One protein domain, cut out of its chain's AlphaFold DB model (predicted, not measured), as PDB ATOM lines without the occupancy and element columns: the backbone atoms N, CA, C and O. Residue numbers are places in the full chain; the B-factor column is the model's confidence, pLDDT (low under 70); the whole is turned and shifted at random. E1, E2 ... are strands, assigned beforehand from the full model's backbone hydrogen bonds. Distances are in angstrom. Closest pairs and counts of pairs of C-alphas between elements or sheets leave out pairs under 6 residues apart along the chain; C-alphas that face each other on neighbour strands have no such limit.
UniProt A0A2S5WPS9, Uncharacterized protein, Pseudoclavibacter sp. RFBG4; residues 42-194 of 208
ATOM      1  N   LEU A  42      -4.351 -54.312  11.224       94.75
ATOM      2  CA  LEU A  42      -4.244 -53.010  11.897       94.75
ATOM      3  C   LEU A  42      -4.862 -51.877  11.057       94.75
ATOM      4  O   LEU A  42      -4.188 -51.206  10.271       94.75
ATOM      5  N   GLN A  43      -6.156 -51.647  11.234       92.06
ATOM      6  CA  GLN A  43      -6.954 -50.664  10.509       92.06
ATOM      7  C   GLN A  43      -6.965 -49.276  11.172       92.06
ATOM      8  O   GLN A  43      -6.292 -49.030  12.172       92.06
ATOM      9  N   GLY A  44      -7.684 -48.344  10.539       89.12
ATOM     10  CA  GLY A  44      -7.837 -46.956  10.976       89.12
ATOM     11  C   GLY A  44      -6.916 -45.976  10.248       89.12
ATOM     12  O   GLY A  44      -6.341 -46.322   9.212       89.12
ATOM     13  N   TRP A  45      -6.737 -44.761  10.762       84.06
ATOM     14  CA  TRP A  45      -5.958 -43.712  10.099       84.06
ATOM     15  C   TRP A  45      -4.917 -43.062  11.014       84.06
ATOM     16  O   TRP A  45      -5.050 -43.054  12.235       84.06
ATOM     17  N   VAL A  46      -3.870 -42.510  10.407       89.12
ATOM     18  CA  VAL A  46      -2.967 -41.548  11.041       89.12
ATOM     19  C   VAL A  46      -2.941 -40.341  10.121       89.12
ATOM     20  O   VAL A  46      -2.747 -40.474   8.910       89.12
ATOM     21  N   GLU A  47      -3.213 -39.172  10.677       88.56
ATOM     22  CA  GLU A  47      -3.176 -37.925   9.933       88.56
ATOM     23  C   GLU A  47      -1.723 -37.504   9.727       88.56
ATOM     24  O   GLU A  47      -0.931 -37.505  10.669       88.56
ATOM     25  N   VAL A  48      -1.382 -37.155   8.486       87.75
ATOM     26  CA  VAL A  48      -0.074 -36.613   8.127       87.75
ATOM     27  C   VAL A  48      -0.266 -35.139   7.806       87.75
ATOM     28  O   VAL A  48      -0.962 -34.787   6.852       87.75
ATOM     29  N   GLN A  49       0.330 -34.272   8.616       87.25
ATOM     30  CA  GLN A  49       0.250 -32.825   8.443       87.25
ATOM     31  C   GLN A  49       1.604 -32.259   8.050       87.25
ATOM     32  O   GLN A  49       2.645 -32.697   8.542       87.25
ATOM     33  N   TRP A  50       1.562 -31.231   7.211       84.19
ATOM     34  CA  TRP A  50       2.721 -30.434   6.853       84.19
ATOM     35  C   TRP A  50       2.555 -29.006   7.350       84.19
ATOM     36  O   TRP A  50       1.636 -28.304   6.926       84.19
ATOM     37  N   ALA A  51       3.445 -28.566   8.237       83.00
ATOM     38  CA  ALA A  51       3.456 -27.194   8.732       83.00
ATOM     39  C   ALA A  51       4.865 -26.785   9.170       83.00
ATOM     40  O   ALA A  51       5.572 -27.549   9.830       83.00
ATOM     41  N   ASP A  52       5.262 -25.562   8.815       84.00
ATOM     42  CA  ASP A  52       6.568 -24.978   9.155       84.00
ATOM     43  C   ASP A  52       7.748 -25.867   8.729       84.00
ATOM     44  O   ASP A  52       8.692 -26.073   9.488       84.00
ATOM     45  N   ARG A  53       7.661 -26.447   7.522       84.56
ATOM     46  CA  ARG A  53       8.639 -27.403   6.965       84.56
ATOM     47  C   ARG A  53       8.820 -28.685   7.787       84.56
ATOM     48  O   ARG A  53       9.826 -29.366   7.643       84.56
ATOM     49  N   ARG A  54       7.861 -29.025   8.647       87.62
ATOM     50  CA  ARG A  54       7.896 -30.220   9.493       87.62
ATOM     51  C   ARG A  54       6.699 -31.115   9.217       87.62
ATOM     52  O   ARG A  54       5.594 -30.627   8.962       87.62
ATOM     53  N   ILE A  55       6.921 -32.417   9.356       89.38
ATOM     54  CA  ILE A  55       5.868 -33.431   9.299       89.38
ATOM     55  C   ILE A  55       5.337 -33.640  10.707       89.38
ATOM     56  O   ILE A  55       6.120 -33.772  11.648       89.38
ATOM     57  N   THR A  56       4.016 -33.698  10.851       91.75
ATOM     58  CA  THR A  56       3.356 -34.185  12.066       91.75
ATOM     59  C   THR A  56       2.560 -35.442  11.743       91.75
ATOM     60  O   THR A  56       1.820 -35.468  10.762       91.75
ATOM     61  N   LEU A  57       2.717 -36.470  12.573       92.56
ATOM     62  CA  LEU A  57       1.917 -37.691  12.563       92.56
ATOM     63  C   LEU A  57       0.953 -37.628  13.743       92.56
ATOM     64  O   LEU A  57       1.404 -37.518  14.882       92.56
ATOM     65  N   ASP A  58      -0.351 -37.695  13.482       92.69
ATOM     66  CA  ASP A  58      -1.388 -37.600  14.512       92.69
ATOM     67  C   ASP A  58      -2.411 -38.737  14.381       92.69
ATOM     68  O   ASP A  58      -3.276 -38.752  13.500       92.69
ATOM     69  N   GLY A  59      -2.300 -39.719  15.272       92.12
ATOM     70  CA  GLY A  59      -3.206 -40.860  15.336       92.12
ATOM     71  C   GLY A  59      -4.483 -40.605  16.129       92.12
ATOM     72  O   GLY A  59      -5.344 -41.481  16.124       92.12
ATOM     73  N   ARG A  60      -4.644 -39.450  16.796       91.62
ATOM     74  CA  ARG A  60      -5.775 -39.175  17.704       91.62
ATOM     75  C   ARG A  60      -7.132 -39.243  17.002       91.62
ATOM     76  O   ARG A  60      -7.229 -39.144  15.779       91.62
ATOM     77  N   GLY A  61      -8.186 -39.353  17.809       87.88
ATOM     78  CA  GLY A  61      -9.594 -39.430  17.405       87.88
ATOM     79  C   GLY A  61     -10.195 -40.821  17.646       87.88
ATOM     80  O   GLY A  61      -9.525 -41.679  18.208       87.88
ATOM     81  N   SER A  62     -11.449 -41.035  17.250       86.94
ATOM     82  CA  SER A  62     -12.207 -42.255  17.547       86.94
ATOM     83  C   SER A  62     -12.818 -42.903  16.306       86.94
ATOM     84  O   SER A  62     -13.178 -42.220  15.342       86.94
ATOM     85  N   ARG A  63     -12.960 -44.232  16.357       83.94
ATOM     86  CA  ARG A  63     -13.623 -45.045  15.332       83.94
ATOM     87  C   ARG A  63     -15.080 -44.569  15.147       83.94
ATOM     88  O   ARG A  63     -15.691 -44.149  16.128       83.94
ATOM     89  N   PRO A  64     -15.672 -44.659  13.937       80.88
ATOM     90  CA  PRO A  64     -15.111 -45.185  12.684       80.88
ATOM     91  C   PRO A  64     -14.249 -44.192  11.913       80.88
ATOM     92  O   PRO A  64     -13.535 -44.604  11.002       80.88
ATOM     93  N   ASP A  65     -14.294 -42.918  12.288       77.25
ATOM     94  CA  ASP A  65     -13.680 -41.863  11.498       77.25
ATOM     95  C   ASP A  65     -12.170 -41.818  11.703       77.25
ATOM     96  O   ASP A  65     -11.443 -41.680  10.732       77.25
ATOM     97  N   ARG A  66     -11.676 -41.972  12.942       80.19
ATOM     98  CA  ARG A  66     -10.252 -41.840  13.296       80.19
ATOM     99  C   ARG A  66      -9.742 -42.940  14.214       80.19
ATOM    100  O   ARG A  66     -10.508 -43.617  14.879       80.19
ATOM    101  N   GLY A  67      -8.423 -43.044  14.336       84.62
ATOM    102  CA  GLY A  67      -7.767 -43.894  15.329       84.62
ATOM    103  C   GLY A  67      -7.199 -45.175  14.745       84.62
ATOM    104  O   GLY A  67      -7.078 -45.302  13.529       84.62
ATOM    105  N   LEU A  68      -6.800 -46.101  15.615       93.00
ATOM    106  CA  LEU A  68      -6.151 -47.357  15.247       93.00
ATOM    107  C   LEU A  68      -6.828 -48.514  15.970       93.00
ATOM    108  O   LEU A  68      -7.018 -48.476  17.184       93.00
ATOM    109  N   TRP A  69      -7.185 -49.547  15.219       95.00
ATOM    110  CA  TRP A  69      -7.859 -50.724  15.757       95.00
ATOM    111  C   TRP A  69      -7.513 -51.964  14.944       95.00
ATOM    112  O   TRP A  69      -7.135 -51.873  13.777       95.00
ATOM    113  N   VAL A  70      -7.665 -53.135  15.549       95.50
ATOM    114  CA  VAL A  70      -7.535 -54.421  14.864       95.50
ATOM    115  C   VAL A  70      -8.933 -54.946  14.557       95.50
ATOM    116  O   VAL A  70      -9.767 -55.029  15.456       95.50
ATOM    117  N   THR A  71      -9.216 -55.245  13.288       94.88
ATOM    118  CA  THR A  71     -10.513 -55.804  12.862       94.88
ATOM    119  C   THR A  71     -10.536 -57.320  12.909       94.88
ATOM    120  O   THR A  71      -9.482 -57.949  12.857       94.88
ATOM    121  N   ASP A  72     -11.748 -57.883  12.942       93.12
ATOM    122  CA  ASP A  72     -11.997 -59.328  12.979       93.12
ATOM    123  C   ASP A  72     -11.298 -60.001  14.171       93.12
ATOM    124  O   ASP A  72     -10.704 -61.064  14.050       93.12
ATOM    125  N   THR A  73     -11.322 -59.362  15.338       95.19
ATOM    126  CA  THR A  73     -10.771 -59.923  16.577       95.19
ATOM    127  C   THR A  73     -11.846 -60.659  17.367       95.19
ATOM    128  O   THR A  73     -13.028 -60.323  17.309       95.19
ATOM    129  N   LYS A  74     -11.432 -61.673  18.126       96.31
ATOM    130  CA  LYS A  74     -12.283 -62.427  19.055       96.31
ATOM    131  C   LYS A  74     -11.771 -62.264  20.482       96.31
ATOM    132  O   LYS A  74     -10.585 -62.023  20.700       96.31
ATOM    133  N   LEU A  75     -12.661 -62.435  21.460       97.12
ATOM    134  CA  LEU A  75     -12.244 -62.526  22.860       97.12
ATOM    135  C   LEU A  75     -11.233 -63.672  23.011       97.12
ATOM    136  O   LEU A  75     -11.486 -64.783  22.550       97.12
ATOM    137  N   GLY A  76     -10.093 -63.384  23.638       96.06
ATOM    138  CA  GLY A  76      -8.996 -64.340  23.816       96.06
ATOM    139  C   GLY A  76      -7.965 -64.381  22.684       96.06
ATOM    140  O   GLY A  76      -6.953 -65.061  22.850       96.06
ATOM    141  N   ASP A  77      -8.158 -63.645  21.579       97.94
ATOM    142  CA  ASP A  77      -7.103 -63.496  20.569       97.94
ATOM    143  C   ASP A  77      -5.839 -62.882  21.207       97.94
ATOM    144  O   ASP A  77      -5.897 -61.903  21.955       97.94
ATOM    145  N   GLN A  78      -4.674 -63.437  20.883       98.00
ATOM    146  CA  GLN A  78      -3.378 -62.883  21.260       98.00
ATOM    147  C   GLN A  78      -2.920 -61.894  20.193       98.00
ATOM    148  O   GLN A  78      -2.565 -62.295  19.084       98.00
ATOM    149  N   ILE A  79      -2.918 -60.605  20.533       98.25
ATOM    150  CA  ILE A  79      -2.519 -59.517  19.634       98.25
ATOM    151  C   ILE A  79      -1.163 -58.978  20.085       98.25
ATOM    152  O   ILE A  79      -1.032 -58.450  21.187       98.25
ATOM    153  N   THR A  80      -0.147 -59.109  19.236       98.31
ATOM    154  CA  THR A  80       1.243 -58.736  19.542       98.31
ATOM    155  C   THR A  80       1.932 -58.089  18.337       98.31
ATOM    156  O   THR A  80       1.364 -58.005  17.246       98.31
ATOM    157  N   ASN A  81       3.161 -57.595  18.534       97.62
ATOM    158  CA  ASN A  81       4.029 -57.049  17.479       97.62
ATOM    159  C   ASN A  81       3.359 -55.978  16.594       97.62
ATOM    160  O   ASN A  81       3.585 -55.913  15.382       97.62
ATOM    161  N   VAL A  82       2.514 -55.139  17.198       98.50
ATOM    162  CA  VAL A  82       1.814 -54.072  16.482       98.50
ATOM    163  C   VAL A  82       2.803 -52.958  16.147       98.50
ATOM    164  O   VAL A  82       3.418 -52.369  17.036       98.50
ATOM    165  N   SER A  83       2.948 -52.647  14.861       98.44
ATOM    166  CA  SER A  83       3.839 -51.582  14.397       98.44
ATOM    167  C   SER A  83       3.335 -50.892  13.133       98.44
ATOM    168  O   SER A  83       2.556 -51.443  12.349       98.44
ATOM    169  N   ILE A  84       3.810 -49.663  12.939       97.94
ATOM    170  CA  ILE A  84       3.653 -48.901  11.703       97.94
ATOM    171  C   ILE A  84       5.042 -48.429  11.275       97.94
ATOM    172  O   ILE A  84       5.774 -47.844  12.069       97.94
ATOM    173  N   VAL A  85       5.411 -48.682  10.024       97.94
ATOM    174  CA  VAL A  85       6.581 -48.077   9.386       97.94
ATOM    175  C   VAL A  85       6.090 -46.987   8.451       97.94
ATOM    176  O   VAL A  85       5.411 -47.281   7.468       97.94
ATOM    177  N   PHE A  86       6.424 -45.740   8.763       95.38
ATOM    178  CA  PHE A  86       6.197 -44.608   7.878       95.38
ATOM    179  C   PHE A  86       7.383 -44.478   6.929       95.38
ATOM    180  O   PHE A  86       8.516 -44.336   7.380       95.38
ATOM    181  N   TYR A  87       7.127 -44.543   5.630       95.19
ATOM    182  CA  TYR A  87       8.136 -44.323   4.602       95.19
ATOM    183  C   TYR A  87       7.971 -42.923   4.034       95.19
ATOM    184  O   TYR A  87       6.878 -42.577   3.585       95.19
ATOM    185  N   LEU A  88       9.043 -42.140   4.051       92.06
ATOM    186  CA  LEU A  88       9.110 -40.833   3.408       92.06
ATOM    187  C   LEU A  88       9.857 -40.976   2.079       92.06
ATOM    188  O   LEU A  88      10.896 -41.636   2.034       92.06
ATOM    189  N   ALA A  89       9.328 -40.380   1.003       90.81
ATOM    190  CA  ALA A  89      10.063 -40.270  -0.263       90.81
ATOM    191  C   ALA A  89      11.325 -39.410  -0.114       90.81
ATOM    192  O   ALA A  89      12.338 -39.668  -0.756       90.81
ATOM    193  N   ASP A  90      11.265 -38.402   0.755       87.50
ATOM    194  CA  ASP A  90      12.443 -37.708   1.247       87.50
ATOM    195  C   ASP A  90      13.356 -38.687   2.001       87.50
ATOM    196  O   ASP A  90      12.943 -39.346   2.960       87.50
ATOM    197  N   THR A  91      14.598 -38.799   1.533       89.31
ATOM    198  CA  THR A  91      15.588 -39.723   2.094       89.31
ATOM    199  C   THR A  91      16.540 -39.041   3.066       89.31
ATOM    200  O   THR A  91      17.399 -39.722   3.643       89.31
ATOM    201  N   ASP A  92      16.367 -37.743   3.320       89.56
ATOM    202  CA  ASP A  92      17.145 -37.034   4.324       89.56
ATOM    203  C   ASP A  92      16.805 -37.543   5.735       89.56
ATOM    204  O   ASP A  92      15.648 -37.851   6.053       89.56
ATOM    205  N   PRO A  93      17.809 -37.701   6.612       89.06
ATOM    206  CA  PRO A  93      17.565 -38.102   7.986       89.06
ATOM    207  C   PRO A  93      16.820 -36.994   8.737       89.06
ATOM    208  O   PRO A  93      17.222 -35.828   8.742       89.06
ATOM    209  N   VAL A  94      15.756 -37.376   9.442       90.88
ATOM    210  CA  VAL A  94      15.016 -36.489  10.344       90.88
ATOM    211  C   VAL A  94      14.885 -37.136  11.715       90.88
ATOM    212  O   VAL A  94      14.658 -38.340  11.833       90.88
ATOM    213  N   ALA A  95      15.023 -36.334  12.769       92.56
ATOM    214  CA  ALA A  95      14.751 -36.776  14.132       92.56
ATOM    215  C   ALA A  95      13.314 -36.420  14.527       92.56
ATOM    216  O   ALA A  95      12.771 -35.412  14.071       92.56
ATOM    217  N   TRP A  96      12.715 -37.219  15.405       96.06
ATOM    218  CA  TRP A  96      11.322 -37.080  15.822       96.06
ATOM    219  C   TRP A  96      11.209 -36.742  17.305       96.06
ATOM    220  O   TRP A  96      11.967 -37.249  18.127       96.06
ATOM    221  N   GLU A  97      10.218 -35.927  17.646       96.94
ATOM    222  CA  GLU A  97       9.828 -35.634  19.024       96.94
ATOM    223  C   GLU A  97       8.365 -36.015  19.268       96.94
ATOM    224  O   GLU A  97       7.520 -35.928  18.370       96.94
ATOM    225  N   ALA A  98       8.050 -36.409  20.502       97.50
ATOM    226  CA  ALA A  98       6.669 -36.512  20.955       97.50
ATOM    227  C   ALA A  98       6.085 -35.111  21.163       97.50
ATOM    228  O   ALA A  98       6.763 -34.191  21.618       97.50
ATOM    229  N   ARG A  99       4.805 -34.946  20.836       96.69
ATOM    230  CA  ARG A  99       4.067 -33.691  21.026       96.69
ATOM    231  C   ARG A  99       3.040 -33.829  22.144       96.69
ATOM    232  O   ARG A  99       2.710 -34.933  22.573       96.69
ATOM    233  N   ASN A 100       2.501 -32.693  22.587       95.62
ATOM    234  CA  ASN A 100       1.401 -32.684  23.547       95.62
ATOM    235  C   ASN A 100       0.223 -33.535  23.035       95.62
ATOM    236  O   ASN A 100      -0.144 -33.460  21.860       95.62
ATOM    237  N   GLY A 101      -0.364 -34.333  23.925       92.50
ATOM    238  CA  GLY A 101      -1.407 -35.301  23.593       92.50
ATOM    239  C   GLY A 101      -0.894 -36.670  23.139       92.50
ATOM    240  O   GLY A 101      -1.721 -37.525  22.833       92.50
ATOM    241  N   ASN A 102       0.424 -36.903  23.111       95.75
ATOM    242  CA  ASN A 102       0.978 -38.246  22.955       95.75
ATOM    243  C   ASN A 102       0.774 -39.061  24.248       95.75
ATOM    244  O   ASN A 102       1.108 -38.583  25.330       95.75
ATOM    245  N   SER A 103       0.227 -40.275  24.152       96.31
ATOM    246  CA  SER A 103      -0.054 -41.130  25.315       96.31
ATOM    247  C   SER A 103       1.131 -41.966  25.797       96.31
ATOM    248  O   SER A 103       1.023 -42.615  26.835       96.31
ATOM    249  N   GLY A 104       2.226 -42.029  25.033       96.56
ATOM    250  CA  GLY A 104       3.331 -42.958  25.280       96.56
ATOM    251  C   GLY A 104       2.993 -44.425  24.989       96.56
ATOM    252  O   GLY A 104       3.816 -45.297  25.232       96.56
ATOM    253  N   ALA A 105       1.804 -44.728  24.450       97.69
ATOM    254  CA  ALA A 105       1.443 -46.094  24.062       97.69
ATOM    255  C   ALA A 105       2.214 -46.594  22.829       97.69
ATOM    256  O   ALA A 105       2.277 -47.797  22.586       97.69
ATOM    257  N   TRP A 106       2.786 -45.671  22.055       97.94
ATOM    258  CA  TRP A 106       3.607 -45.941  20.880       97.94
ATOM    259  C   TRP A 106       5.014 -45.399  21.103       97.94
ATOM    260  O   TRP A 106       5.178 -44.289  21.613       97.94
ATOM    261  N   SER A 107       6.021 -46.154  20.666       98.12
ATOM    262  CA  SER A 107       7.412 -45.706  20.697       98.12
ATOM    263  C   SER A 107       7.608 -44.440  19.863       98.12
ATOM    264  O   SER A 107       6.907 -44.223  18.871       98.12
ATOM    265  N   LEU A 108       8.631 -43.651  20.202       97.31
ATOM    266  CA  LEU A 108       9.157 -42.660  19.265       97.31
ATOM    267  C   LEU A 108       9.544 -43.345  17.937       97.31
ATOM    268  O   LEU A 108       9.958 -44.511  17.962       97.31
ATOM    269  N   PRO A 109       9.408 -42.655  16.789       97.50
ATOM    270  CA  PRO A 109       9.832 -43.202  15.509       97.50
ATOM    271  C   PRO A 109      11.340 -43.490  15.480       97.50
ATOM    272  O   PRO A 109      12.157 -42.587  15.659       97.50
ATOM    273  N   THR A 110      11.703 -44.744  15.217       97.50
ATOM    274  CA  THR A 110      13.091 -45.186  15.037       97.50
ATOM    275  C   THR A 110      13.437 -45.217  13.553       97.50
ATOM    276  O   THR A 110      12.733 -45.871  12.780       97.50
ATOM    277  N   ASP A 111      14.514 -44.537  13.156       96.69
ATOM    278  CA  ASP A 111      15.022 -44.549  11.777       96.69
ATOM    279  C   ASP A 111      15.505 -45.959  11.388       96.69
ATOM    280  O   ASP A 111      16.262 -46.599  12.119       96.69
ATOM    281  N   LEU A 112      15.037 -46.449  10.241       97.38
ATOM    282  CA  LEU A 112      15.414 -47.729   9.640       97.38
ATOM    283  C   LEU A 112      16.408 -47.564   8.480       97.38
ATOM    284  O   LEU A 112      16.811 -48.556   7.875       97.38
ATOM    285  N   GLY A 113      16.783 -46.328   8.152       96.88
ATOM    286  CA  GLY A 113      17.602 -45.997   6.999       96.88
ATOM    287  C   GLY A 113      16.816 -45.961   5.690       96.88
ATOM    288  O   GLY A 113      15.581 -46.018   5.651       96.88
ATOM    289  N   VAL A 114      17.570 -45.831   4.598       97.81
ATOM    290  CA  VAL A 114      17.039 -45.796   3.232       97.81
ATOM    291  C   VAL A 114      16.919 -47.217   2.691       97.81
ATOM    292  O   VAL A 114      17.825 -48.032   2.844       97.81
ATOM    293  N   SER A 115      15.800 -47.511   2.040       97.50
ATOM    294  CA  SER A 115      15.549 -48.783   1.360       97.50
ATOM    295  C   SER A 115      14.670 -48.565   0.130       97.50
ATOM    296  O   SER A 115      14.056 -47.511  -0.011       97.50
ATOM    297  N   THR A 116      14.569 -49.577  -0.729       97.81
ATOM    298  CA  THR A 116      13.654 -49.579  -1.881       97.81
ATOM    299  C   THR A 116      12.723 -50.788  -1.770       97.81
ATOM    300  O   THR A 116      12.987 -51.819  -2.391       97.81
ATOM    301  N   PRO A 117      11.670 -50.736  -0.928       95.25
ATOM    302  CA  PRO A 117      10.716 -51.834  -0.816       95.25
ATOM    303  C   PRO A 117      10.068 -52.129  -2.171       95.25
ATOM    304  O   PRO A 117       9.673 -51.204  -2.880       95.25
ATOM    305  N   SER A 118       9.946 -53.406  -2.536       94.31
ATOM    306  CA  SER A 118       9.438 -53.823  -3.852       94.31
ATOM    307  C   SER A 118       7.996 -53.382  -4.123       94.31
ATOM    308  O   SER A 118       7.638 -53.131  -5.265       94.31
ATOM    309  N   ASP A 119       7.187 -53.246  -3.074       90.94
ATOM    310  CA  ASP A 119       5.802 -52.760  -3.105       90.94
ATOM    311  C   ASP A 119       5.682 -51.221  -3.077       90.94
ATOM    312  O   ASP A 119       4.575 -50.695  -3.175       90.94
ATOM    313  N   ILE A 120       6.804 -50.495  -2.969       94.06
ATOM    314  CA  ILE A 120       6.889 -49.030  -3.122       94.06
ATOM    315  C   ILE A 120       7.597 -48.653  -4.433       94.06
ATOM    316  O   ILE A 120       7.197 -47.700  -5.097       94.06
ATOM    317  N   GLY A 121       8.646 -49.386  -4.816       95.06
ATOM    318  CA  GLY A 121       9.344 -49.234  -6.097       95.06
ATOM    319  C   GLY A 121      10.290 -48.031  -6.209       95.06
ATOM    320  O   GLY A 121      10.961 -47.889  -7.228       95.06
ATOM    321  N   VAL A 122      10.388 -47.186  -5.178       93.88
ATOM    322  CA  VAL A 122      11.295 -46.026  -5.130       93.88
ATOM    323  C   VAL A 122      12.088 -45.991  -3.818       93.88
ATOM    324  O   VAL A 122      11.616 -46.544  -2.818       93.88
ATOM    325  N   PRO A 123      13.286 -45.369  -3.794       96.56
ATOM    326  CA  PRO A 123      14.023 -45.153  -2.555       96.56
ATOM    327  C   PRO A 123      13.195 -44.341  -1.557       96.56
ATOM    328  O   PRO A 123      12.633 -43.304  -1.898       96.56
ATOM    329  N   VAL A 124      13.141 -44.822  -0.320       95.88
ATOM    330  CA  VAL A 124      12.425 -44.194   0.793       95.88
ATOM    331  C   VAL A 124      13.216 -44.348   2.084       95.88
ATOM    332  O   VAL A 124      13.887 -45.365   2.286       95.88
ATOM    333  N   ARG A 125      13.093 -43.387   3.003       95.81
ATOM    334  CA  ARG A 125      13.565 -43.554   4.386       95.81
ATOM    335  C   ARG A 125      12.429 -44.038   5.279       95.81
ATOM    336  O   ARG A 125      11.342 -43.463   5.272       95.81
ATOM    337  N   GLY A 126      12.664 -45.116   6.022       96.81
ATOM    338  CA  GLY A 126      11.661 -45.733   6.893       96.81
ATOM    339  C   GLY A 126      11.790 -45.305   8.353       96.81
ATOM    340  O   GLY A 126      12.888 -45.286   8.894       96.81
ATOM    341  N   PHE A 127      10.665 -45.055   9.020       97.38
ATOM    342  CA  PHE A 127      10.599 -44.761  10.452       97.38
ATOM    343  C   PHE A 127       9.578 -45.670  11.133       97.38
ATOM    344  O   PHE A 127       8.387 -45.617  10.820       97.38
ATOM    345  N   ARG A 128      10.026 -46.521  12.060       98.06
ATOM    346  CA  ARG A 128       9.159 -47.477  12.767       98.06
ATOM    347  C   ARG A 128       8.644 -46.905  14.080       98.06
ATOM    348  O   ARG A 128       9.434 -46.484  14.914       98.06
ATOM    349  N   VAL A 129       7.337 -47.016  14.297       98.19
ATOM    350  CA  VAL A 129       6.696 -46.886  15.610       98.19
ATOM    351  C   VAL A 129       6.097 -48.228  16.022       98.19
ATOM    352  O   VAL A 129       5.507 -48.933  15.198       98.19
ATOM    353  N   THR A 130       6.238 -48.583  17.294       98.38
ATOM    354  CA  THR A 130       5.780 -49.864  17.852       98.38
ATOM    355  C   THR A 130       4.844 -49.606  19.022       98.38
ATOM    356  O   THR A 130       5.135 -48.749  19.853       98.38
ATOM    357  N   TYR A 131       3.735 -50.338  19.101       98.44
ATOM    358  CA  TYR A 131       2.842 -50.289  20.258       98.44
ATOM    359  C   TYR A 131       3.494 -50.977  21.459       98.44
ATOM    360  O   TYR A 131       4.051 -52.067  21.325       98.44
ATOM    361  N   GLN A 132       3.428 -50.348  22.628       97.75
ATOM    362  CA  GLN A 132       4.186 -50.748  23.817       97.75
ATOM    363  C   GLN A 132       3.302 -51.240  24.964       97.75
ATOM    364  O   GLN A 132       3.799 -51.861  25.899       97.75
ATOM    365  N   GLN A 133       2.001 -50.959  24.917       97.44
ATOM    366  CA  GLN A 133       1.078 -51.351  25.978       97.44
ATOM    367  C   GLN A 133       0.549 -52.771  25.761       97.44
ATOM    368  O   GLN A 133       0.563 -53.309  24.652       97.44
ATOM    369  N   SER A 134       0.048 -53.383  26.832       96.12
ATOM    370  CA  SER A 134      -0.695 -54.636  26.733       96.12
ATOM    371  C   SER A 134      -1.981 -54.440  25.925       96.12
ATOM    372  O   SER A 134      -2.596 -53.373  25.961       96.12
ATOM    373  N   ILE A 135      -2.389 -55.480  25.196       98.19
ATOM    374  CA  ILE A 135      -3.603 -55.476  24.376       98.19
ATOM    375  C   ILE A 135      -4.542 -56.554  24.906       98.19
ATOM    376  O   ILE A 135      -4.193 -57.733  24.927       98.19
ATOM    377  N   THR A 136      -5.744 -56.150  25.305       97.50
ATOM    378  CA  THR A 136      -6.836 -57.074  25.621       97.50
ATOM    379  C   THR A 136      -7.760 -57.142  24.417       97.50
ATOM    380  O   THR A 136      -8.377 -56.141  24.056       97.50
ATOM    381  N   ALA A 137      -7.834 -58.307  23.774       97.50
ATOM    382  CA  ALA A 137      -8.670 -58.474  22.596       97.50
ATOM    383  C   ALA A 137     -10.159 -58.316  22.933       97.50
ATOM    384  O   ALA A 137     -10.669 -58.915  23.882       97.50
ATOM    385  N   ALA A 138     -10.849 -57.534  22.111       97.00
ATOM    386  CA  ALA A 138     -12.293 -57.348  22.122       97.00
ATOM    387  C   ALA A 138     -12.915 -57.933  20.843       97.00
ATOM    388  O   ALA A 138     -12.212 -58.308  19.904       97.00
ATOM    389  N   SER A 139     -14.243 -58.030  20.798       92.50
ATOM    390  CA  SER A 139     -14.984 -58.537  19.639       92.50
ATOM    391  C   SER A 139     -15.990 -57.496  19.140       92.50
ATOM    392  O   SER A 139     -16.646 -56.864  19.970       92.50
ATOM    393  N   PRO A 140     -16.149 -57.305  17.817       94.19
ATOM    394  CA  PRO A 140     -15.355 -57.880  16.719       94.19
ATOM    395  C   PRO A 140     -14.082 -57.071  16.409       94.19
ATOM    396  O   PRO A 140     -13.399 -57.318  15.413       94.19
ATOM    397  N   ILE A 141     -13.826 -56.020  17.191       94.62
ATOM    398  CA  ILE A 141     -12.786 -55.026  16.945       94.62
ATOM    399  C   ILE A 141     -12.097 -54.705  18.259       94.62
ATOM    400  O   ILE A 141     -12.760 -54.425  19.254       94.62
ATOM    401  N   THR A 142     -10.769 -54.704  18.231       96.69
ATOM    402  CA  THR A 142      -9.937 -54.294  19.360       96.69
ATOM    403  C   THR A 142      -9.385 -52.905  19.093       96.69
ATOM    404  O   THR A 142      -8.539 -52.733  18.213       96.69
ATOM    405  N   GLU A 143      -9.869 -51.910  19.829       95.62
ATOM    406  CA  GLU A 143      -9.318 -50.557  19.770       95.62
ATOM    407  C   GLU A 143      -7.965 -50.503  20.477       95.62
ATOM    408  O   GLU A 143      -7.766 -51.111  21.529       95.62
ATOM    409  N   LEU A 144      -7.017 -49.790  19.877       96.31
ATOM    410  CA  LEU A 144      -5.716 -49.531  20.478       96.31
ATOM    411  C   LEU A 144      -5.691 -48.097  20.989       96.31
ATOM    412  O   LEU A 144      -6.328 -47.221  20.407       96.31
ATOM    413  N   ASN A 145      -4.885 -47.830  22.017       96.31
ATOM    414  CA  ASN A 145      -4.585 -46.454  22.390       96.31
ATOM    415  C   ASN A 145      -3.862 -45.772  21.221       96.31
ATOM    416  O   ASN A 145      -2.681 -45.998  20.975       96.31
ATOM    417  N   ASN A 146      -4.593 -44.967  20.461       94.19
ATOM    418  CA  ASN A 146      -4.178 -44.410  19.178       94.19
ATOM    419  C   ASN A 146      -3.559 -43.014  19.292       94.19
ATOM    420  O   ASN A 146      -3.235 -42.410  18.271       94.19
ATOM    421  N   ASN A 147      -3.383 -42.500  20.512       94.06
ATOM    422  CA  ASN A 147      -2.852 -41.166  20.783       94.06
ATOM    423  C   ASN A 147      -1.331 -41.098  20.557       94.06
ATOM    424  O   ASN A 147      -0.569 -40.707  21.436       94.06
ATOM    425  N   LEU A 148      -0.874 -41.482  19.366       94.69
ATOM    426  CA  LEU A 148       0.461 -41.174  18.878       94.69
ATOM    427  C   LEU A 148       0.437 -39.777  18.254       94.69
ATOM    428  O   LEU A 148      -0.374 -39.497  17.372       94.69
ATOM    429  N   VAL A 149       1.310 -38.897  18.735       96.00
ATOM    430  CA  VAL A 149       1.494 -37.552  18.179       96.00
ATOM    431  C   VAL A 149       2.986 -37.260  18.111       96.00
ATOM    432  O   VAL A 149       3.633 -37.095  19.151       96.00
ATOM    433  N   PHE A 150       3.533 -37.225  16.898       96.25
ATOM    434  CA  PHE A 150       4.963 -37.023  16.650       96.25
ATOM    435  C   PHE A 150       5.189 -35.895  15.655       96.25
ATOM    436  O   PHE A 150       4.393 -35.722  14.735       96.25
ATOM    437  N   ARG A 151       6.287 -35.153  15.806       94.88
ATOM    438  CA  ARG A 151       6.713 -34.131  14.842       94.88
ATOM    439  C   ARG A 151       8.191 -34.291  14.514       94.88
ATOM    440  O   ARG A 151       8.971 -34.638  15.397       94.88
ATOM    441  N   THR A 152       8.584 -34.013  13.276       93.81
ATOM    442  CA  THR A 152      10.008 -33.894  12.941       93.81
ATOM    443  C   THR A 152      10.608 -32.657  13.611       93.81
ATOM    444  O   THR A 152      10.000 -31.586  13.655       93.81
ATOM    445  N   THR A 153      11.815 -32.794  14.146       92.38
ATOM    446  CA  THR A 153      12.570 -31.701  14.782       92.38
ATOM    447  C   THR A 153      13.329 -30.870  13.745       92.38
ATOM    448  O   THR A 153      13.441 -29.647  13.887       92.38
ATOM    449  N   SER A 154      13.762 -31.508  12.655       87.62
ATOM    450  CA  SER A 154      14.376 -30.889  11.481       87.62
ATOM    451  C   SER A 154      13.362 -30.628  10.363       87.62
ATOM    452  O   SER A 154      12.233 -31.142  10.372       87.62
ATOM    453  N   ASN A 155      13.777 -29.792   9.408       83.50
ATOM    454  CA  ASN A 155      13.031 -29.592   8.174       83.50
ATOM    455  C   ASN A 155      12.983 -30.913   7.402       83.50
ATOM    456  O   ASN A 155      14.001 -31.587   7.284       83.50
ATOM    457  N   ALA A 156      11.820 -31.237   6.863       78.69
ATOM    458  CA  ALA A 156      11.665 -32.249   5.833       78.69
ATOM    459  C   ALA A 156      11.393 -31.546   4.484       78.69
ATOM    460  O   ALA A 156      11.082 -30.344   4.445       78.69
ATOM    461  N   VAL A 157      11.364 -32.302   3.388       72.56
ATOM    462  CA  VAL A 157      10.907 -31.825   2.072       72.56
ATOM    463  C   VAL A 157       9.376 -31.742   1.977       72.56
ATOM    464  O   VAL A 157       8.649 -32.721   2.169       72.56
ATOM    465  N   ALA A 158       8.871 -30.548   1.646       69.31
ATOM    466  CA  ALA A 158       7.439 -30.287   1.515       69.31
ATOM    467  C   ALA A 158       6.804 -31.088   0.379       69.31
ATOM    468  O   ALA A 158       7.366 -31.194  -0.706       69.31
ATOM    469  N   GLY A 159       5.608 -31.627   0.622       69.56
ATOM    470  CA  GLY A 159       4.881 -32.402  -0.383       69.56
ATOM    471  C   GLY A 159       5.425 -33.805  -0.637       69.56
ATOM    472  O   GLY A 159       4.851 -34.509  -1.469       69.56
ATOM    473  N   SER A 160       6.468 -34.232   0.089       78.19
ATOM    474  CA  SER A 160       7.004 -35.589  -0.012       78.19
ATOM    475  C   SER A 160       5.892 -36.620   0.225       78.19
ATOM    476  O   SER A 160       5.249 -36.583   1.279       78.19
ATOM    477  N   PRO A 161       5.672 -37.556  -0.716       88.06
ATOM    478  CA  PRO A 161       4.806 -38.702  -0.495       88.06
ATOM    479  C   PRO A 161       5.186 -39.472   0.774       88.06
ATOM    480  O   PRO A 161       6.368 -39.649   1.084       88.06
ATOM    481  N   VAL A 162       4.160 -39.929   1.493       90.31
ATOM    482  CA  VAL A 162       4.284 -40.763   2.688       90.31
ATOM    483  C   VAL A 162       3.499 -42.054   2.501       90.31
ATOM    484  O   VAL A 162       2.311 -42.024   2.173       90.31
ATOM    485  N   TRP A 163       4.136 -43.189   2.767       93.81
ATOM    486  CA  TRP A 163       3.472 -44.487   2.878       93.81
ATOM    487  C   TRP A 163       3.493 -44.969   4.324       93.81
ATOM    488  O   TRP A 163       4.336 -44.559   5.118       93.81
ATOM    489  N   ALA A 164       2.585 -45.876   4.669       95.12
ATOM    490  CA  ALA A 164       2.543 -46.514   5.977       95.12
ATOM    491  C   ALA A 164       2.386 -48.027   5.817       95.12
ATOM    492  O   ALA A 164       1.308 -48.502   5.452       95.12
ATOM    493  N   ARG A 165       3.436 -48.800   6.113       96.06
ATOM    494  CA  ARG A 165       3.318 -50.256   6.257       96.06
ATOM    495  C   ARG A 165       2.862 -50.564   7.665       96.06
ATOM    496  O   ARG A 165       3.529 -50.215   8.632       96.06
ATOM    497  N   ARG A 166       1.723 -51.227   7.778       96.12
ATOM    498  CA  ARG A 166       1.141 -51.626   9.054       96.12
ATOM    499  C   ARG A 166       1.372 -53.104   9.265       96.12
ATOM    500  O   ARG A 166       1.323 -53.869   8.303       96.12
ATOM    501  N   SER A 167       1.642 -53.492  10.502       97.25
ATOM    502  CA  SER A 167       1.866 -54.884  10.868       97.25
ATOM    503  C   SER A 167       1.261 -55.180  12.231       97.25
ATOM    504  O   SER A 167       1.340 -54.362  13.144       97.25
ATOM    505  N   VAL A 168       0.663 -56.358  12.360       98.12
ATOM    506  CA  VAL A 168       0.174 -56.918  13.621       98.12
ATOM    507  C   VAL A 168       0.278 -58.435  13.566       98.12
ATOM    508  O   VAL A 168       0.052 -59.035  12.516       98.12
ATOM    509  N   THR A 169       0.602 -59.062  14.690       98.12
ATOM    510  CA  THR A 169       0.512 -60.510  14.861       98.12
ATOM    511  C   THR A 169      -0.762 -60.840  15.631       98.12
ATOM    512  O   THR A 169      -0.959 -60.320  16.727       98.12
ATOM    513  N   VAL A 170      -1.623 -61.699  15.076       97.12
ATOM    514  CA  VAL A 170      -2.827 -62.205  15.759       97.12
ATOM    515  C   VAL A 170      -2.767 -63.727  15.818       97.12
ATOM    516  O   VAL A 170      -2.768 -64.384  14.776       97.12
ATOM    517  N   ASN A 171      -2.714 -64.295  17.025       96.81
ATOM    518  CA  ASN A 171      -2.565 -65.740  17.262       96.81
ATOM    519  C   ASN A 171      -1.379 -66.341  16.485       96.81
ATOM    520  O   ASN A 171      -1.516 -67.352  15.802       96.81
ATOM    521  N   GLY A 172      -0.228 -65.661  16.509       95.81
ATOM    522  CA  GLY A 172       0.979 -66.069  15.777       95.81
ATOM    523  C   GLY A 172       0.990 -65.723  14.281       95.81
ATOM    524  O   GLY A 172       2.056 -65.726  13.674       95.81
ATOM    525  N   ASN A 173      -0.144 -65.335  13.690       96.12
ATOM    526  CA  ASN A 173      -0.214 -64.980  12.272       96.12
ATOM    527  C   ASN A 173       0.156 -63.514  12.052       96.12
ATOM    528  O   ASN A 173      -0.531 -62.616  12.544       96.12
ATOM    529  N   VAL A 174       1.226 -63.268  11.294       95.94
ATOM    530  CA  VAL A 174       1.635 -61.916  10.897       95.94
ATOM    531  C   VAL A 174       0.744 -61.427   9.764       95.94
ATOM    532  O   VAL A 174       0.639 -62.049   8.711       95.94
ATOM    533  N   ILE A 175       0.135 -60.270   9.974       95.88
ATOM    534  CA  ILE A 175      -0.683 -59.573   8.996       95.88
ATOM    535  C   ILE A 175      -0.010 -58.239   8.724       95.88
ATOM    536  O   ILE A 175       0.130 -57.419   9.633       95.88
ATOM    537  N   SER A 176       0.361 -57.999   7.468       94.31
ATOM    538  CA  SER A 176       0.923 -56.724   7.042       94.31
ATOM    539  C   SER A 176       0.346 -56.261   5.713       94.31
ATOM    540  O   SER A 176      -0.002 -57.068   4.854       94.31
ATOM    541  N   PHE A 177       0.226 -54.947   5.564       92.38
ATOM    542  CA  PHE A 177      -0.162 -54.299   4.320       92.38
ATOM    543  C   PHE A 177       0.398 -52.876   4.271       92.38
ATOM    544  O   PHE A 177       0.694 -52.266   5.304       92.38
ATOM    545  N   LEU A 178       0.527 -52.346   3.061       93.00
ATOM    546  CA  LEU A 178       0.969 -50.985   2.788       93.00
ATOM    547  C   LEU A 178      -0.245 -50.071   2.562       93.00
ATOM    548  O   LEU A 178      -1.246 -50.489   1.984       93.00
ATOM    549  N   ARG A 179      -0.166 -48.819   3.023       88.38
ATOM    550  CA  ARG A 179      -1.116 -47.740   2.707       88.38
ATOM    551  C   ARG A 179      -0.378 -46.538   2.127       88.38
ATOM    552  O   ARG A 179       0.756 -46.276   2.523       88.38
ATOM    553  N   GLY A 180      -1.060 -45.764   1.286       85.44
ATOM    554  CA  GLY A 180      -0.504 -44.589   0.614       85.44
ATOM    555  C   GLY A 180      -0.105 -44.871  -0.844       85.44
ATOM    556  O   GLY A 180      -0.451 -45.931  -1.358       85.44
ATOM    557  N   PRO A 181       0.605 -43.941  -1.506       88.44
ATOM    558  CA  PRO A 181       1.164 -42.723  -0.926       88.44
ATOM    559  C   PRO A 181       0.099 -41.704  -0.534       88.44
ATOM    560  O   PRO A 181      -1.000 -41.671  -1.081       88.44
ATOM    561  N   VAL A 182       0.461 -40.824   0.392       83.00
ATOM    562  CA  VAL A 182      -0.252 -39.573   0.635       83.00
ATOM    563  C   VAL A 182       0.725 -38.424   0.540       83.00
ATOM    564  O   VAL A 182       1.769 -38.443   1.184       83.00
ATOM    565  N   SER A 183       0.392 -37.421  -0.259       75.31
ATOM    566  CA  SER A 183       1.184 -36.198  -0.349       75.31
ATOM    567  C   SER A 183       0.487 -35.104   0.450       75.31
ATOM    568  O   SER A 183      -0.665 -34.784   0.143       75.31
ATOM    569  N   PRO A 184       1.121 -34.524   1.480       63.78
ATOM    570  CA  PRO A 184       0.654 -33.285   2.092       63.78
ATOM    571  C   PRO A 184       0.773 -32.169   1.053       63.78
ATOM    572  O   PRO A 184       1.881 -31.725   0.769       63.78
ATOM    573  N   ASN A 185      -0.316 -31.738   0.412       54.44
ATOM    574  CA  ASN A 185      -0.182 -30.621  -0.523       54.44
ATOM    575  C   ASN A 185       0.082 -29.320   0.272       54.44
ATOM    576  O   ASN A 185      -0.363 -29.171   1.409       54.44
ATOM    577  N   SER A 186       0.841 -28.384  -0.301       45.28
ATOM    578  CA  SER A 186       1.279 -27.152   0.381       45.28
ATOM    579  C   SER A 186       0.129 -26.236   0.828       45.28
ATOM    580  O   SER A 186       0.341 -25.378   1.685       45.28
ATOM    581  N   ASN A 187      -1.080 -26.441   0.293       43.72
ATOM    582  CA  ASN A 187      -2.278 -25.647   0.576       43.72
ATOM    583  C   ASN A 187      -3.303 -26.377   1.470       43.72
ATOM    584  O   ASN A 187      -4.199 -25.746   2.025       43.72
ATOM    585  N   SER A 188      -3.172 -27.690   1.655       42.38
ATOM    586  CA  SER A 188      -4.020 -28.532   2.487       42.38
ATOM    587  C   SER A 188      -3.165 -29.044   3.630       42.38
ATOM    588  O   SER A 188      -2.347 -29.949   3.479       42.38
ATOM    589  N   ARG A 189      -3.387 -28.482   4.814       49.34
ATOM    590  CA  ARG A 189      -2.672 -28.839   6.047       49.34
ATOM    591  C   ARG A 189      -2.879 -30.296   6.499       49.34
ATOM    592  O   ARG A 189      -2.418 -30.648   7.579       49.34
ATOM    593  N   GLN A 190      -3.580 -31.127   5.728       50.47
ATOM    594  CA  GLN A 190      -4.031 -32.456   6.126       50.47
ATOM    595  C   GLN A 190      -4.006 -33.411   4.932       50.47
ATOM    596  O   GLN A 190      -4.729 -33.200   3.959       50.47
ATOM    597  N   SER A 191      -3.244 -34.498   5.044       57.22
ATOM    598  CA  SER A 191      -3.356 -35.652   4.152       57.22
ATOM    599  C   SER A 191      -3.636 -36.913   4.961       57.22
ATOM    600  O   SER A 191      -3.037 -37.164   6.009       57.22
ATOM    601  N   ARG A 192      -4.613 -37.703   4.503       51.75
ATOM    602  CA  ARG A 192      -5.112 -38.892   5.208       51.75
ATOM    603  C   ARG A 192      -4.413 -40.128   4.674       51.75
ATOM    604  O   ARG A 192      -4.650 -40.446   3.514       51.75
ATOM    605  N   SER A 193      -3.654 -40.872   5.491       52.09
ATOM    606  CA  SER A 193      -3.250 -42.247   5.132       52.09
ATOM    607  C   SER A 193      -4.529 -43.070   4.903       52.09
ATOM    608  O   SER A 193      -5.208 -43.406   5.875       52.09
ATOM    609  N   ALA A 194      -4.917 -43.279   3.641       44.00
ATOM    610  CA  ALA A 194      -6.271 -43.668   3.235       44.00
ATOM    611  C   ALA A 194      -6.786 -44.959   3.906       44.00
ATOM    612  O   ALA A 194      -6.002 -45.859   4.219       44.00
TER     613      ALA A 194
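This is residues 42 to 194 of the 208 residues of an uncharacterized protein of Pseudoclavibacter sp. RFBG4 (UniProt A0A2S5WPS9). A twisted wall of five strands, E7, E8, E5, E11 and E12, stands partly face to face with a small sheet, E1, E4 and E9, as a sandwich with crossed strands. A second small sheet, E2, E3, E10 and E6, continues past E1, which runs on into E2. The 153 printed residues hold twelve named strands, E1 to E12 in chain order, and no named helix; the sheets, in the orders E7 - E8 - E5 - E11 - E12, E1 - E4 - E9 and E2 - E3 - E10 - E6, are antiparallel throughout. The class is all strand, with 71 residues, under half, in named strands. The whole is compact, with a radius of gyration of the C-alphas of 15.0 A and spans of 44 by 34 by 22 A.

E1, residues 42 to 45, runs on into E2, residues 47 to 51, at 41 degrees. E2 and E3, residues 54 to 58, form a hairpin, with N 49 and O 56 2.9 A apart, within hydrogen-bond range. E4, residues 67 to 71, is antiparallel to E1, with N 43 and O 69 at 2.7 A. E5, residues 79 to 88, is an inner strand of the largest sheet, while E6, residues 96 to 98, is an edge strand. E7, residues 110 to 115, and E8, residues 124 to 130, form a hairpin, with N 112 and O 126 at 2.8 A; N 86 and O 127 of E5 and E8 are 2.8 A apart. E9, residues 141 to 143, pairs with E4, N 70 and O 142 at 2.8 A. E10, residues 149 to 152, pairs with E3, N 57 and O 150 at 2.8 A, and with E6, N 97 and O 151 at 2.9 A. E11, residues 162 to 170, pairs with E5, N 85 and O 165 at 2.8 A. E11 and E12, residues 173 to 182, form a hairpin, N 164 and O 179 at 2.8 A. Across the sandwich, whose best planes are 31 degrees apart, the closest C-alphas of E1 and E11 are Leu 42 and Val 168, 6.1 A.

E1 begins at C-alpha 42, (-4.244, -53.010, 11.897). E5 measures 27.3 A from C-alpha 79 at (-2.519, -59.517, 19.634), E8 19.2 A and E11 26.1 A. E12 measures 27.9 A and ends at C-alpha 182, (-0.252, -39.573, 0.635).

The C-alphas of Gly 76 and Asn 187 are farthest apart, 45.6 A. The printed part has no cut, and its one long link joins E6 to E7. Residues 183 to 194 hold no named element, but residues 191 to 192 pair with residues 47 to 48 of E2. Mean pLDDT of the printed part is 89.7; residues 158 to 159 and 184 to 194 are under 70.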